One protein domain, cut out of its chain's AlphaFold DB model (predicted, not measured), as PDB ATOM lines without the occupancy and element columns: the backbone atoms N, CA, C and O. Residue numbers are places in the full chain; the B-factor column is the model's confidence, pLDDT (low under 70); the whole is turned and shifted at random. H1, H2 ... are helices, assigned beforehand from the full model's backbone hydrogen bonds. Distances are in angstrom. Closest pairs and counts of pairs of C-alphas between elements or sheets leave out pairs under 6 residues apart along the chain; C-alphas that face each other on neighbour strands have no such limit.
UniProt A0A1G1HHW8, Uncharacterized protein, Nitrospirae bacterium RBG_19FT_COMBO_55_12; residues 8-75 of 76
ATOM      1  N   SER A   8     123.300 219.957 127.559       92.81
ATOM      2  CA  SER A   8     122.780 220.929 128.530       92.81
ATOM      3  C   SER A   8     122.765 220.357 129.943       92.81
ATOM      4  O   SER A   8     123.259 221.016 130.857       92.81
ATOM      5  N   GLU A   9     122.286 219.126 130.117       93.44
ATOM      6  CA  GLU A   9     122.302 218.433 131.410       93.44
ATOM      7  C   GLU A   9     123.730 218.235 131.921       93.44
ATOM      8  O   GLU A   9     123.999 218.505 133.090       93.44
ATOM      9  N   GLY A  10     124.670 217.883 131.038       93.62
ATOM     10  CA  GLY A  10     126.085 217.766 131.390       93.62
ATOM     11  C   GLY A  10     126.706 219.085 131.850       93.62
ATOM     12  O   GLY A  10     127.435 219.118 132.842       93.62
ATOM     13  N   ARG A  11     126.385 220.202 131.186       95.44
ATOM     14  CA  ARG A  11     126.840 221.535 131.625       95.44
ATOM     15  C   ARG A  11     126.227 221.936 132.961       95.44
ATOM     16  O   ARG A  11     126.942 222.441 133.823       95.44
ATOM     17  N   ALA A  12     124.934 221.682 133.148       94.44
ATOM     18  CA  ALA A  12     124.248 221.967 134.402       94.44
ATOM     19  C   ALA A  12     124.816 221.121 135.553       94.44
ATOM     20  O   ALA A  12     125.042 221.637 136.645       94.44
ATOM     21  N   PHE A  13     125.111 219.844 135.299       93.06
ATOM     22  CA  PHE A  13     125.788 218.968 136.249       93.06
ATOM     23  C   PHE A  13     127.172 219.511 136.618       93.06
ATOM     24  O   PHE A  13     127.453 219.691 137.800       93.06
ATOM     25  N   LYS A  14     128.001 219.859 135.624       95.44
ATOM     26  CA  LYS A  14     129.335 220.431 135.855       95.44
ATOM     27  C   LYS A  14     129.276 221.703 136.706       95.44
ATOM     28  O   LYS A  14     130.095 221.863 137.603       95.44
ATOM     29  N   ALA A  15     128.320 222.591 136.438       94.88
ATOM     30  CA  ALA A  15     128.155 223.825 137.201       94.88
ATOM     31  C   ALA A  15     127.790 223.551 138.669       94.88
ATOM     32  O   ALA A  15     128.401 224.126 139.567       94.88
ATOM     33  N   ARG A  16     126.850 222.627 138.922       95.25
ATOM     34  CA  ARG A  16     126.508 222.211 140.292       95.25
ATOM     35  C   ARG A  16     127.699 221.572 141.001       95.25
ATOM     36  O   ARG A  16     127.978 221.909 142.145       95.25
ATOM     37  N   TRP A  17     128.425 220.701 140.305       95.56
ATOM     38  CA  TRP A  17     129.598 220.032 140.859       95.56
ATOM     39  C   TRP A  17     130.721 221.014 141.203       95.56
ATOM     40  O   TRP A  17     131.358 220.884 142.241       95.56
ATOM     41  N   ALA A  18     130.924 222.051 140.386       96.06
ATOM     42  CA  ALA A  18     131.906 223.093 140.677       96.06
ATOM     43  C   ALA A  18     131.603 223.839 141.989       96.06
ATOM     44  O   ALA A  18     132.530 224.156 142.731       96.06
ATOM     45  N   ALA A  19     130.325 224.086 142.297       92.88
ATOM     46  CA  ALA A  19     129.928 224.716 143.554       92.88
ATOM     47  C   ALA A  19     130.207 223.812 144.770       92.88
ATOM     48  O   ALA A  19     130.734 224.294 145.771       92.88
ATOM     49  N   VAL A  20     129.913 222.511 144.659       94.19
ATOM     50  CA  VAL A  20     130.215 221.514 145.704       94.19
ATOM     51  C   VAL A  20     131.722 221.417 145.938       94.19
ATOM     52  O   VAL A  20     132.176 221.586 147.064       94.19
ATOM     53  N   ASN A  21     132.502 221.261 144.866       94.56
ATOM     54  CA  ASN A  21     133.960 221.194 144.950       94.56
ATOM     55  C   ASN A  21     134.561 222.441 145.605       94.56
ATOM     56  O   ASN A  21     135.533 222.342 146.344       94.56
ATOM     57  N   LEU A  22     134.015 223.628 145.323       94.88
ATOM     58  CA  LEU A  22     134.508 224.861 145.930       94.88
ATOM     59  C   LEU A  22     134.247 224.896 147.441       94.88
ATOM     60  O   LEU A  22     135.102 225.363 148.192       94.88
ATOM     61  N   ALA A  23     133.081 224.422 147.888       93.56
ATOM     62  CA  ALA A  23     132.775 224.306 149.311       93.56
ATOM     63  C   ALA A  23     133.718 223.303 149.992       93.56
ATOM     64  O   ALA A  23     134.372 223.654 150.970       93.56
ATOM     65  N   GLU A  24     133.886 222.120 149.401       92.56
ATOM     66  CA  GLU A  24     134.784 221.078 149.905       92.56
ATOM     67  C   GLU A  24     136.238 221.564 149.992       92.56
ATOM     68  O   GLU A  24     136.910 221.375 151.004       92.56
ATOM     69  N   GLN A  25     136.728 222.272 148.972       93.06
ATOM     70  CA  GLN A  25     138.071 222.856 149.000       93.06
ATOM     71  C   GLN A  25     138.248 223.848 150.147       93.06
ATOM     72  O   GLN A  25     139.284 223.828 150.809       93.06
ATOM     73  N   ARG A  26     137.253 224.707 150.392       93.19
ATOM     74  CA  ARG A  26     137.302 225.665 151.502       93.19
ATOM     75  C   ARG A  26     137.340 224.938 152.835       93.19
ATOM     76  O   ARG A  26     138.219 225.230 153.635       93.19
ATOM     77  N   GLU A  27     136.462 223.958 153.034       90.06
ATOM     78  CA  GLU A  27     136.447 223.137 154.246       90.06
ATOM     79  C   GLU A  27     137.798 222.446 154.468       90.06
ATOM     80  O   GLU A  27     138.375 222.540 155.553       90.06
ATOM     81  N   LEU A  28     138.369 221.829 153.431       88.44
ATOM     82  CA  LEU A  28     139.675 221.173 153.508       88.44
ATOM     83  C   LEU A  28     140.817 222.147 153.821       88.44
ATOM     84  O   LEU A  28     141.753 221.771 154.534       88.44
ATOM     85  N   GLN A  29     140.761 223.375 153.304       89.56
ATOM     86  CA  GLN A  29     141.761 224.413 153.565       89.56
ATOM     87  C   GLN A  29     141.650 224.985 154.981       89.56
ATOM     88  O   GLN A  29     142.675 225.266 155.597       89.56
ATOM     89  N   THR A  30     140.435 225.133 155.515       93.38
ATOM     90  CA  THR A  30     140.206 225.707 156.852       93.38
ATOM     91  C   THR A  30     140.287 224.682 157.978       93.38
ATOM     92  O   THR A  30     140.464 225.055 159.135       93.38
ATOM     93  N   THR A  31     140.149 223.390 157.673       92.31
ATOM     94  CA  THR A  31     140.204 222.330 158.686       92.31
ATOM     95  C   THR A  31     141.635 222.141 159.188       92.31
ATOM     96  O   THR A  31     142.552 221.853 158.411       92.31
ATOM     97  N   SER A  32     141.818 222.258 160.506       93.62
ATOM     98  CA  SER A  32     143.114 222.063 161.157       93.62
ATOM     99  C   SER A  32     143.620 220.625 161.015       93.62
ATOM    100  O   SER A  32     142.849 219.678 160.834       93.62
ATOM    101  N   ILE A  33     144.938 220.446 161.125       91.31
ATOM    102  CA  ILE A  33     145.569 219.119 161.068       91.31
ATOM    103  C   ILE A  33     145.029 218.211 162.182       91.31
ATOM    104  O   ILE A  33     144.700 217.059 161.913       91.31
ATOM    105  N   ASP A  34     144.844 218.736 163.394       95.44
ATOM    106  CA  ASP A  34     144.304 217.971 164.526       95.44
ATOM    107  C   ASP A  34     142.884 217.463 164.267       95.44
ATOM    108  O   ASP A  34     142.523 216.358 164.674       95.44
ATOM    109  N   GLN A  35     142.056 218.272 163.602       94.38
ATOM    110  CA  GLN A  35     140.700 217.870 163.251       94.38
ATOM    111  C   GLN A  35     140.718 216.785 162.168       94.38
ATOM    112  O   GLN A  35     139.992 215.798 162.288       94.38
ATOM    113  N   LYS A  36     141.603 216.908 161.170       90.56
ATOM    114  CA  LYS A  36     141.812 215.868 160.150       90.56
ATOM    115  C   LYS A  36     142.284 214.555 160.772       90.56
ATOM    116  O   LYS A  36     141.785 213.497 160.408       90.56
ATOM    117  N   ALA A  37     143.202 214.614 161.739       92.50
ATOM    118  CA  ALA A  37     143.695 213.434 162.444       92.50
ATOM    119  C   ALA A  37     142.578 212.729 163.230       92.50
ATOM    120  O   ALA A  37     142.453 211.509 163.157       92.50
ATOM    121  N   ARG A  38     141.717 213.491 163.920       95.19
ATOM    122  CA  ARG A  38     140.543 212.943 164.620       95.19
ATOM    123  C   ARG A  38     139.543 212.292 163.667       95.19
ATOM    124  O   ARG A  38     139.065 211.198 163.946       95.19
ATOM    125  N   GLN A  39     139.250 212.938 162.539       93.94
ATOM    126  CA  GLN A  39     138.366 212.381 161.511       93.94
ATOM    127  C   GLN A  39     138.933 211.086 160.919       93.94
ATOM    128  O   GLN A  39     138.202 210.112 160.767       93.94
ATOM    129  N   LEU A  40     140.238 211.054 160.637       91.88
ATOM    130  CA  LEU A  40     140.910 209.852 160.155       91.88
ATOM    131  C   LEU A  40     140.844 208.717 161.183       91.88
ATOM    132  O   LEU A  40     140.536 207.590 160.813       91.88
ATOM    133  N   ALA A  41     141.088 209.006 162.463       94.00
ATOM    134  CA  ALA A  41     140.990 208.007 163.523       94.00
ATOM    135  C   ALA A  41     139.583 207.390 163.596       94.00
ATOM    136  O   ALA A  41     139.459 206.167 163.608       94.00
ATOM    137  N   ALA A  42     138.534 208.218 163.540       94.88
ATOM    138  CA  ALA A  42     137.149 207.747 163.526       94.88
ATOM    139  C   ALA A  42     136.834 206.876 162.293       94.88
ATOM    140  O   ALA A  42     136.152 205.858 162.403       94.88
ATOM    141  N   LEU A  43     137.361 207.234 161.115       92.25
ATOM    142  CA  LEU A  43     137.216 206.416 159.907       92.25
ATOM    143  C   LEU A  43     137.906 205.054 160.058       92.25
ATOM    144  O   LEU A  43     137.308 204.029 159.733       92.25
ATOM    145  N   MET A  44     139.129 205.022 160.588       88.75
ATOM    146  CA  MET A  44     139.860 203.772 160.825       88.75
ATOM    147  C   MET A  44     139.155 202.872 161.847       88.75
ATOM    148  O   MET A  44     139.114 201.657 161.667       88.75
ATOM    149  N   GLU A  45     138.560 203.455 162.887       93.31
ATOM    150  CA  GLU A  45     137.741 202.721 163.856       93.31
ATOM    151  C   GLU A  45     136.475 202.142 163.205       93.31
ATOM    152  O   GLU A  45     136.128 200.985 163.437       93.31
ATOM    153  N   SER A  46     135.823 202.893 162.311       91.94
ATOM    154  CA  SER A  46     134.666 202.381 161.567       91.94
ATOM    155  C   SER A  46     135.026 201.215 160.642       91.94
ATOM    156  O   SER A  46     134.259 200.261 160.535       91.94
ATOM    157  N   ALA A  47     136.211 201.242 160.024       89.81
ATOM    158  CA  ALA A  47     136.689 200.149 159.185       89.81
ATOM    159  C   ALA A  47     136.892 198.856 159.988       89.81
ATOM    160  O   ALA A  47     136.623 197.773 159.471       89.81
ATOM    161  N   GLU A  48     137.307 198.966 161.254       87.38
ATOM    162  CA  GLU A  48     137.348 197.821 162.165       87.38
ATOM    163  C   GLU A  48     135.944 197.303 162.474       87.38
ATOM    164  O   GLU A  48     135.666 196.120 162.299       87.38
ATOM    165  N   ALA A  49     135.037 198.193 162.886       92.19
ATOM    166  CA  ALA A  49     133.671 197.819 163.247       92.19
ATOM    167  C   ALA A  49     132.897 197.166 162.084       92.19
ATOM    168  O   ALA A  49     132.016 196.339 162.309       92.19
ATOM    169  N   LEU A  50     133.230 197.531 160.843       92.94
ATOM    170  CA  LEU A  50     132.621 197.000 159.623       92.94
ATOM    171  C   LEU A  50     133.343 195.760 159.064       92.94
ATOM    172  O   LEU A  50     132.876 195.190 158.077       92.94
ATOM    173  N   GLY A  51     134.454 195.328 159.675       91.06
ATOM    174  CA  GLY A  51     135.229 194.165 159.226       91.06
ATOM    175  C   GLY A  51     135.928 194.380 157.880       91.06
ATOM    176  O   GLY A  51     136.040 193.457 157.079       91.06
ATOM    177  N   TRP A  52     136.342 195.613 157.583       90.50
ATOM    178  CA  TRP A  52     136.953 195.990 156.301       90.50
ATOM    179  C   TRP A  52     138.482 196.016 156.328       90.50
ATOM    180  O   TRP A  52     139.099 196.310 155.302       90.50
ATOM    181  N   LYS A  53     139.116 195.722 157.469       85.19
ATOM    182  CA  LYS A  53     140.573 195.825 157.621       85.19
ATOM    183  C   LYS A  53     141.338 194.995 156.597       85.19
ATOM    184  O   LYS A  53     142.259 195.510 155.972       85.19
ATOM    185  N   GLU A  54     140.957 193.740 156.396       85.81
ATOM    186  CA  GLU A  54     141.656 192.817 155.500       85.81
ATOM    187  C   GLU A  54     141.502 193.234 154.035       85.81
ATOM    188  O   GLU A  54     142.468 193.194 153.273       85.81
ATOM    189  N   ALA A  55     140.307 193.696 153.651       84.88
ATOM    190  CA  ALA A  55     140.052 194.213 152.311       84.88
ATOM    191  C   ALA A  55     140.913 195.457 152.030       84.88
ATOM    192  O   ALA A  55     141.589 195.518 151.005       84.88
ATOM    193  N   LEU A  56     140.971 196.402 152.972       81.62
ATOM    194  CA  LEU A  56     141.810 197.599 152.859       81.62
ATOM    195  C   LEU A  56     143.311 197.273 152.834       81.62
ATOM    196  O   LEU A  56     144.061 197.897 152.086       81.62
ATOM    197  N   ALA A  57     143.755 196.289 153.619       83.56
ATOM    198  CA  ALA A  57     145.151 195.858 153.647       83.56
ATOM    199  C   ALA A  57     145.584 195.204 152.326       83.56
ATOM    200  O   ALA A  57     146.733 195.346 151.911       83.56
ATOM    201  N   SER A  58     144.664 194.515 151.640       86.44
ATOM    202  CA  SER A  58     144.967 193.813 150.387       86.44
ATOM    203  C   SER A  58     145.411 194.751 149.253       86.44
ATOM    204  O   SER A  58     146.227 194.364 148.420       86.44
ATOM    205  N   GLU A  59     144.950 196.005 149.272       83.56
ATOM    206  CA  GLU A  59     145.279 197.027 148.270       83.56
ATOM    207  C   GLU A  59     146.396 197.987 148.723       83.56
ATOM    208  O   GLU A  59     146.805 198.873 147.967       83.56
ATOM    209  N   GLU A  60     146.925 197.838 149.944       86.88
ATOM    210  CA  GLU A  60     147.833 198.823 150.551       86.88
ATOM    211  C   GLU A  60     149.085 199.074 149.694       86.88
ATOM    212  O   GLU A  60     149.494 200.224 149.493       86.88
ATOM    213  N   THR A  61     149.685 198.007 149.163       87.56
ATOM    214  CA  THR A  61     150.884 198.093 148.318       87.56
ATOM    215  C   THR A  61     150.595 198.842 147.019       87.56
ATOM    216  O   THR A  61     151.323 199.779 146.687       87.56
ATOM    217  N   GLU A  62     149.504 198.505 146.327       89.38
ATOM    218  CA  GLU A  62     149.124 199.150 145.064       89.38
ATOM    219  C   GLU A  62     148.828 200.643 145.273       89.38
ATOM    220  O   GLU A  62     149.313 201.509 144.536       89.38
ATOM    221  N   VAL A  63     148.073 200.976 146.325       87.88
ATOM    222  CA  VAL A  63     147.753 202.365 146.672       87.88
ATOM    223  C   VAL A  63     149.027 203.152 146.988       87.88
ATOM    224  O   VAL A  63     149.189 204.289 146.530       87.88
ATOM    225  N   ARG A  64     149.969 202.553 147.727       86.12
ATOM    226  CA  ARG A  64     151.252 203.179 148.074       86.12
ATOM    227  C   ARG A  64     152.115 203.436 146.839       86.12
ATOM    228  O   ARG A  64     152.714 204.509 146.737       86.12
ATOM    229  N   GLU A  65     152.161 202.500 145.897       91.94
ATOM    230  CA  GLU A  65     152.869 202.660 144.623       91.94
ATOM    231  C   GLU A  65     152.271 203.794 143.785       91.94
ATOM    232  O   GLU A  65     152.988 204.725 143.405       91.94
ATOM    233  N   ARG A  66     150.946 203.802 143.597       89.50
ATOM    234  CA  ARG A  66     150.235 204.871 142.874       89.50
ATOM    235  C   ARG A  66     150.454 206.242 143.513       89.50
ATOM    236  O   ARG A  66     150.671 207.231 142.811       89.50
ATOM    237  N   TRP A  67     150.436 206.311 144.842       89.06
ATOM    238  CA  TRP A  67     150.693 207.547 145.579       89.06
ATOM    239  C   TRP A  67     152.132 208.045 145.405       89.06
ATOM    240  O   TRP A  67     152.363 209.247 145.260       89.06
ATOM    241  N   ASN A  68     153.112 207.139 145.392       91.62
ATOM    242  CA  ASN A  68     154.504 207.496 145.135       91.62
ATOM    243  C   ASN A  68     154.698 208.036 143.711       91.62
ATOM    244  O   ASN A  68     155.404 209.033 143.550       91.62
ATOM    245  N   GLU A  69     154.044 207.448 142.706       90.94
ATOM    246  CA  GLU A  69     154.065 207.967 141.332       90.94
ATOM    247  C   GLU A  69     153.433 209.362 141.232       90.94
ATOM    248  O   GLU A  69     154.055 210.287 140.709       90.94
ATOM    249  N   LEU A  70     152.256 209.575 141.833       89.06
ATOM    250  CA  LEU A  70     151.626 210.901 141.880       89.06
ATOM    251  C   LEU A  70     152.527 211.946 142.545       89.06
ATOM    252  O   LEU A  70     152.669 213.062 142.043       89.06
ATOM    253  N   ARG A  71     153.199 211.585 143.643       89.19
ATOM    254  CA  ARG A  71     154.101 212.498 144.356       89.19
ATOM    255  C   ARG A  71     155.306 212.909 143.510       89.19
ATOM    256  O   ARG A  71     155.780 214.032 143.668       89.19
ATOM    257  N   LYS A  72     155.803 212.038 142.623       89.69
ATOM    258  CA  LYS A  72     156.872 212.386 141.667       89.69
ATOM    259  C   LYS A  72     156.394 213.434 140.659       89.69
ATOM    260  O   LYS A  72     157.151 214.345 140.338       89.69
ATOM    261  N   ILE A  73     155.151 213.323 140.194       88.69
ATOM    262  CA  ILE A  73     154.557 214.235 139.207       88.69
ATOM    263  C   ILE A  73     154.241 215.599 139.837       88.69
ATOM    264  O   ILE A  73     154.571 216.628 139.257       88.69
ATOM    265  N   CYS A  74     153.662 215.619 141.041       75.94
ATOM    266  CA  CYS A  74     153.259 216.844 141.745       75.94
ATOM    267  C   CYS A  74     154.405 217.583 142.466       75.94
ATOM    268  O   CYS A  74     154.158 218.615 143.081       75.94
ATOM    269  N   ARG A  75     155.639 217.056 142.447       61.94
ATOM    270  CA  ARG A  75     156.839 217.721 142.999       61.94
ATOM    271  C   ARG A  75     157.559 218.644 141.999       61.94
ATOM    272  O   ARG A  75     158.618 219.161 142.350       61.94
TER     273      ARG A  75
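AT A GLANCE: This is residues 8 to 75 of the 76 residues of an uncharacterized protein of Nitrospirae bacterium RBG_19FT_COMBO_55_12 (UniProt A0A1G1HHW8). Four helices follow one another end to end in an open, C-like frame with an empty middle. H1 is one long arm, H2 turns off from its end, and after short H3 at the corner H4 folds back, well clear of H2. The printed part has 68 residues with four named helices, H1 to H4, and no named strand; the class is all helix. It is only just extended, close to loose, with a radius of gyration of the C-alphas of 16.8 A, and spans 43 by 28 by 28 A.

IN THESE COORDINATES: Find C-alpha 8 at (122.780, 220.929, 128.530); from there H1, residues 8 to 30, runs 33.6 A. H2, residues 33 to 49, covers 24.5 A. H3 is residues 53 to 58, 8.7 A. H4, residues 60 to 73, runs 20.3 A to C-alpha 73 at (154.557, 214.235, 139.207).

HOW THE PARTS SIT: H1 is apart from H2, H3 and H4. H2 and H3 are close but not clearly touching, about perpendicular at 82 degrees; their closest C-alphas, Ala 47 and Lys 53, are 6.0 A apart. H3 and H4 meet only through their link. H2 and H4 are apart. In H1, H2, H3 and H4 every O i to N i+4 pair is within hydrogen-bond range.

THE WHOLE: The farthest C-alphas, Ser 8 and Glu 48, are 43.3 A apart. The printed part has no cut, and its three links are tight. Look at Arg 75 for the one pLDDT under 70.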